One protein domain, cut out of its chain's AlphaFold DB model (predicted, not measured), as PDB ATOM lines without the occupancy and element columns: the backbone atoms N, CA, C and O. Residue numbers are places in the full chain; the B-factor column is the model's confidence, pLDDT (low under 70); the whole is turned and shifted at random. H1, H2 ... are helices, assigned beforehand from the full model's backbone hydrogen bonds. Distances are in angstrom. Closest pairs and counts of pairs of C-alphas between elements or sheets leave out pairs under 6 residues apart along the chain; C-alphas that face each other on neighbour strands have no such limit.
ATOM      1  N   SER A  58      32.262 -49.734  26.961       82.12
ATOM      2  CA  SER A  58      32.763 -51.096  26.736       82.12
ATOM      3  C   SER A  58      32.769 -51.469  25.250       82.12
ATOM      4  O   SER A  58      33.706 -52.127  24.781       82.12
ATOM      5  N   ALA A  59      31.765 -51.011  24.495       87.00
ATOM      6  CA  ALA A  59      31.688 -51.218  23.054       87.00
ATOM      7  C   ALA A  59      32.783 -50.431  22.314       87.00
ATOM      8  O   ALA A  59      33.502 -51.041  21.519       87.00
ATOM      9  N   ILE A  60      32.996 -49.149  22.652       88.62
ATOM     10  CA  ILE A  60      34.110 -48.341  22.111       88.62
ATOM     11  C   ILE A  60      35.441 -49.067  22.335       88.62
ATOM     12  O   ILE A  60      36.190 -49.319  21.391       88.62
ATOM     13  N   ARG A  61      35.717 -49.488  23.577       86.50
ATOM     14  CA  ARG A  61      36.960 -50.192  23.931       86.50
ATOM     15  C   ARG A  61      37.136 -51.491  23.143       86.50
ATOM     16  O   ARG A  61      38.235 -51.788  22.683       86.50
ATOM     17  N   SER A  62      36.075 -52.278  22.996       90.94
ATOM     18  CA  SER A  62      36.137 -53.558  22.281       90.94
ATOM     19  C   SER A  62      36.444 -53.356  20.795       90.94
ATOM     20  O   SER A  62      37.294 -54.061  20.246       90.94
ATOM     21  N   ARG A  63      35.818 -52.354  20.162       92.62
ATOM     22  CA  ARG A  63      36.079 -51.983  18.762       92.62
ATOM     23  C   ARG A  63      37.499 -51.438  18.581       92.62
ATOM     24  O   ARG A  63      38.222 -51.935  17.721       92.62
ATOM     25  N   ALA A  64      37.942 -50.527  19.450       92.38
ATOM     26  CA  ALA A  64      39.295 -49.972  19.416       92.38
ATOM     27  C   ALA A  64      40.376 -51.055  19.578       92.38
ATOM     28  O   ALA A  64      41.331 -51.090  18.809       92.38
ATOM     29  N   ARG A  65      40.207 -52.010  20.509       92.50
ATOM     30  CA  ARG A  65      41.153 -53.135  20.675       92.50
ATOM     31  C   ARG A  65      41.191 -54.051  19.454       92.50
ATOM     32  O   ARG A  65      42.262 -54.541  19.100       92.50
ATOM     33  N   ARG A  66      40.046 -54.287  18.807       94.19
ATOM     34  CA  ARG A  66      39.997 -55.048  17.552       94.19
ATOM     35  C   ARG A  66      40.778 -54.325  16.456       94.19
ATOM     36  O   ARG A  66      41.647 -54.951  15.856       94.19
ATOM     37  N   LEU A  67      40.543 -53.025  16.264       94.94
ATOM     38  CA  LEU A  67      41.286 -52.199  15.304       94.94
ATOM     39  C   LEU A  67      42.781 -52.119  15.646       94.94
ATOM     40  O   LEU A  67      43.617 -52.172  14.752       94.94
ATOM     41  N   LYS A  68      43.154 -52.081  16.932       93.25
ATOM     42  CA  LYS A  68      44.563 -52.127  17.347       93.25
ATOM     43  C   LYS A  68      45.257 -53.410  16.896       93.25
ATOM     44  O   LYS A  68      46.377 -53.351  16.412       93.25
ATOM     45  N   ARG A  69      44.587 -54.558  17.030       94.38
ATOM     46  CA  ARG A  69      45.140 -55.872  16.652       94.38
ATOM     47  C   ARG A  69      45.187 -56.099  15.143       94.38
ATOM     48  O   ARG A  69      46.107 -56.746  14.670       94.38
ATOM     49  N   THR A  70      44.181 -55.615  14.420       95.38
ATOM     50  CA  THR A  70      43.992 -55.907  12.985       95.38
ATOM     51  C   THR A  70      44.596 -54.843  12.072       95.38
ATOM     52  O   THR A  70      45.074 -55.173  10.996       95.38
ATOM     53  N   HIS A  71      44.624 -53.587  12.520       93.62
ATOM     54  CA  HIS A  71      45.012 -52.427  11.714       93.62
ATOM     55  C   HIS A  71      46.033 -51.517  12.412       93.62
ATOM     56  O   HIS A  71      46.256 -50.397  11.962       93.62
ATOM     57  N   ASN A  72      46.629 -51.961  13.527       92.44
ATOM     58  CA  ASN A  72      47.582 -51.183  14.325       92.44
ATOM     59  C   ASN A  72      47.094 -49.756  14.652       92.44
ATOM     60  O   ASN A  72      47.832 -48.787  14.495       92.44
ATOM     61  N   LEU A  73      45.847 -49.629  15.124       93.19
ATOM     62  CA  LEU A  73      45.251 -48.353  15.537       93.19
ATOM     63  C   LEU A  73      46.244 -47.487  16.339       93.19
ATOM     64  O   LEU A  73      46.727 -47.889  17.402       93.19
ATOM     65  N   ALA A  74      46.562 -46.307  15.809       91.00
ATOM     66  CA  ALA A  74      47.503 -45.374  16.425       91.00
ATOM     67  C   ALA A  74      46.789 -44.313  17.267       91.00
ATOM     68  O   ALA A  74      47.283 -43.912  18.318       91.00
ATOM     69  N   ILE A  75      45.614 -43.879  16.814       91.12
ATOM     70  CA  ILE A  75      44.858 -42.794  17.424       91.12
ATOM     71  C   ILE A  75      43.360 -43.078  17.346       91.12
ATOM     72  O   ILE A  75      42.885 -43.707  16.403       91.12
ATOM     73  N   LEU A  76      42.625 -42.622  18.358       90.44
ATOM     74  CA  LEU A  76      41.172 -42.693  18.423       90.44
ATOM     75  C   LEU A  76      40.635 -41.293  18.718       90.44
ATOM     76  O   LEU A  76      40.923 -40.729  19.774       90.44
ATOM     77  N   PHE A  77      39.829 -40.766  17.805       90.00
ATOM     78  CA  PHE A  77      39.068 -39.537  18.004       90.00
ATOM     79  C   PHE A  77      37.632 -39.897  18.380       90.00
ATOM     80  O   PHE A  77      37.053 -40.815  17.801       90.00
ATOM     81  N   VAL A  78      37.066 -39.201  19.365       86.06
ATOM     82  CA  VAL A  78      35.699 -39.443  19.841       86.06
ATOM     83  C   VAL A  78      34.943 -38.123  19.861       86.06
ATOM     84  O   VAL A  78      35.278 -37.235  20.642       86.06
ATOM     85  N   ASP A  79      33.917 -38.027  19.019       81.88
ATOM     86  CA  ASP A  79      33.029 -36.872  18.896       81.88
ATOM     87  C   ASP A  79      31.572 -37.311  19.144       81.88
ATOM     88  O   ASP A  79      31.040 -38.128  18.398       81.88
ATOM     89  N   TYR A  80      30.866 -36.880  20.190       70.19
ATOM     90  CA  TYR A  80      31.253 -36.071  21.350       70.19
ATOM     91  C   TYR A  80      31.000 -36.885  22.622       70.19
ATOM     92  O   TYR A  80      29.997 -37.591  22.740       70.19
ATOM     93  N   LEU A  81      31.912 -36.778  23.593       72.31
ATOM     94  CA  LEU A  81      31.924 -37.601  24.811       72.31
ATOM     95  C   LEU A  81      30.588 -37.601  25.583       72.31
ATOM     96  O   LEU A  81      30.257 -38.591  26.227       72.31
ATOM     97  N   GLN A  82      29.804 -36.524  25.467       68.56
ATOM     98  CA  GLN A  82      28.491 -36.353  26.103       68.56
ATOM     99  C   GLN A  82      27.415 -37.336  25.609       68.56
ATOM    100  O   GLN A  82      26.431 -37.547  26.311       68.56
ATOM    101  N   LEU A  83      27.573 -37.935  24.423       68.62
ATOM    102  CA  LEU A  83      26.617 -38.912  23.878       68.62
ATOM    103  C   LEU A  83      26.932 -40.360  24.242       68.62
ATOM    104  O   LEU A  83      26.211 -41.275  23.835       68.62
ATOM    105  N   ILE A  84      28.018 -40.591  24.972       69.88
ATOM    106  CA  ILE A  84      28.381 -41.932  25.405       69.88
ATOM    107  C   ILE A  84      27.389 -42.368  26.481       69.88
ATOM    108  O   ILE A  84      27.230 -41.704  27.507       69.88
ATOM    109  N   LYS A  85      26.728 -43.507  26.256       64.25
ATOM    110  CA  LYS A  85      25.753 -44.047  27.206       64.25
ATOM    111  C   LYS A  85      26.486 -44.669  28.395       64.25
ATOM    112  O   LYS A  85      27.242 -45.632  28.234       64.25
ATOM    113  N   ILE A  86      26.246 -44.114  29.578       63.53
ATOM    114  CA  ILE A  86      26.749 -44.581  30.871       63.53
ATOM    115  C   ILE A  86      25.518 -44.877  31.734       63.53
ATOM    116  O   ILE A  86      24.606 -44.056  31.795       63.53
ATOM    117  N   ASP A  87      25.444 -46.062  32.341       60.16
ATOM    118  CA  ASP A  87      24.260 -46.480  33.094       60.16
ATOM    119  C   ASP A  87      23.974 -45.546  34.293       60.16
ATOM    120  O   ASP A  87      24.759 -45.432  35.232       60.16
ATOM    121  N   ASN A  88      22.798 -44.911  34.253       53.81
ATOM    122  CA  ASN A  88      21.987 -44.379  35.359       53.81
ATOM    123  C   ASN A  88      22.569 -43.388  36.391       53.81
ATOM    124  O   ASN A  88      21.894 -43.138  37.391       53.81
ATOM    125  N   ARG A  89      23.723 -42.740  36.191       51.19
ATOM    126  CA  ARG A  89      24.106 -41.580  37.028       51.19
ATOM    127  C   ARG A  89      24.694 -40.439  36.215       51.19
ATOM    128  O   ARG A  89      25.349 -40.670  35.203       51.19
ATOM    129  N   GLU A  90      24.437 -39.218  36.692       52.34
ATOM    130  CA  GLU A  90      25.063 -37.989  36.206       52.34
ATOM    131  C   GLU A  90      26.545 -38.213  35.923       52.34
ATOM    132  O   GLU A  90      27.255 -38.879  36.684       52.34
ATOM    133  N   VAL A  91      26.995 -37.662  34.801       52.81
ATOM    134  CA  VAL A  91      28.324 -37.909  34.269       52.81
ATOM    135  C   VAL A  91      29.382 -37.358  35.224       52.81
ATOM    136  O   VAL A  91      29.754 -36.187  35.198       52.81
ATOM    137  N   SER A  92      29.882 -38.233  36.086       58.50
ATOM    138  CA  SER A  92      30.959 -37.927  37.012       58.50
ATOM    139  C   SER A  92      32.280 -37.837  36.247       58.50
ATOM    140  O   SER A  92      32.650 -38.739  35.493       58.50
ATOM    141  N   ILE A  93      33.055 -36.778  36.501       61.16
ATOM    142  CA  ILE A  93      34.429 -36.570  35.995       61.16
ATOM    143  C   ILE A  93      35.316 -37.822  36.191       61.16
ATOM    144  O   ILE A  93      36.272 -38.053  35.442       61.16
ATOM    145  N   ILE A  94      34.997 -38.657  37.183       62.69
ATOM    146  CA  ILE A  94      35.713 -39.891  37.519       62.69
ATOM    147  C   ILE A  94      35.573 -40.948  36.413       62.69
ATOM    148  O   ILE A  94      36.558 -41.612  36.083       62.69
ATOM    149  N   GLU A  95      34.395 -41.085  35.804       65.00
ATOM    150  CA  GLU A  95      34.145 -42.053  34.728       65.00
ATOM    151  C   GLU A  95      34.913 -41.682  33.456       65.00
ATOM    152  O   GLU A  95      35.594 -42.533  32.876       65.00
ATOM    153  N   TYR A  96      34.936 -40.395  33.094       67.00
ATOM    154  CA  TYR A  96      35.767 -39.900  31.993       67.00
ATOM    155  C   TYR A  96      37.258 -40.132  32.237       67.00
ATOM    156  O   TYR A  96      37.976 -40.597  31.349       67.00
ATOM    157  N   ARG A  97      37.743 -39.876  33.460       65.94
ATOM    158  CA  ARG A  97      39.135 -40.190  33.820       65.94
ATOM    159  C   ARG A  97      39.428 -41.685  33.699       65.94
ATOM    160  O   ARG A  97      40.531 -42.053  33.294       65.94
ATOM    161  N   ARG A  98      38.466 -42.553  34.024       65.88
ATOM    162  CA  ARG A  98      38.607 -44.009  33.879       65.88
ATOM    163  C   ARG A  98      38.622 -44.428  32.407       65.88
ATOM    164  O   ARG A  98      39.464 -45.243  32.046       65.88
ATOM    165  N   PHE A  99      37.785 -43.827  31.562       67.69
ATOM    166  CA  PHE A  99      37.812 -44.015  30.107       67.69
ATOM    167  C   PHE A  99      39.179 -43.659  29.510       67.69
ATOM    168  O   PHE A  99      39.800 -44.496  28.856       67.69
ATOM    169  N   LEU A 100      39.701 -42.468  29.818       68.81
ATOM    170  CA  LEU A 100      41.015 -42.026  29.342       68.81
ATOM    171  C   LEU A 100      42.149 -42.936  29.830       68.81
ATOM    172  O   LEU A 100      43.087 -43.200  29.085       68.81
ATOM    173  N   LYS A 101      42.060 -43.458  31.060       67.38
ATOM    174  CA  LYS A 101      43.012 -44.461  31.564       67.38
ATOM    175  C   LYS A 101      42.902 -45.796  30.825       67.38
ATOM    176  O   LYS A 101      43.926 -46.415  30.563       67.38
ATOM    177  N   LEU A 102      41.692 -46.238  30.483       62.41
ATOM    178  CA  LEU A 102      41.454 -47.503  29.776       62.41
ATOM    179  C   LEU A 102      41.918 -47.482  28.314       62.41
ATOM    180  O   LEU A 102      42.163 -48.548  27.756       62.41
ATOM    181  N   LEU A 103      42.034 -46.299  27.708       62.91
ATOM    182  CA  LEU A 103      42.572 -46.118  26.357       62.91
ATOM    183  C   LEU A 103      44.110 -46.063  26.303       62.91
ATOM    184  O   LEU A 103      44.665 -46.056  25.211       62.91
ATOM    185  N   ARG A 104      44.812 -46.037  27.446       59.78
ATOM    186  CA  ARG A 104      46.287 -45.984  27.524       59.78
ATOM    187  C   ARG A 104      46.975 -47.363  27.504       59.78
ATOM    188  O   ARG A 104      48.082 -47.478  28.019       59.78
TER     189      ARG A 104
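This is residues 58 to 104 of the 105 residues of the protein "Replicative DNA helicase" of Orientia tsutsugamushi str. UT144 (UniProt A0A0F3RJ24). Picture two helices, H1 then H2, staggered along a rod and pointing the same way, with a long loop, residues 72 to 92, that folds back from the end of H1 to the start of H2. The last residue of H2 comes near the first part of H1, while residues 66 to 71 of H1 stick out free. The printed part has 47 residues and no named strand: all helix, only just loose, close to compact, with a radius of gyration of the C-alphas of 11.8 A and spans of 35 by 16 by 16 A.

Find C-alpha 58 at (32.763, -51.096, 26.736); from there H1, residues 58 to 71, runs 19.4 A. H2, residues 93 to 102, runs 14.4 A to C-alpha 102 at (41.454, -47.503, 29.776).

Look at Arg 61 and Leu 102: these closest C-alphas of H1 and H2 are 7.8 A apart, and the helices are close but not clearly touching. They run the same way at a shallow tilt of 24 degrees. In H1 and H2 every O i to N i+4 pair is within hydrogen-bond range.

The C-alphas of Thr 70 and Glu 90, the two farthest apart, are 34.9 A apart. The printed part has no cut, and the link from H1 to H2 is long. Check the B-factor column at residues 82 to 104: this model's pLDDT is under 70 there.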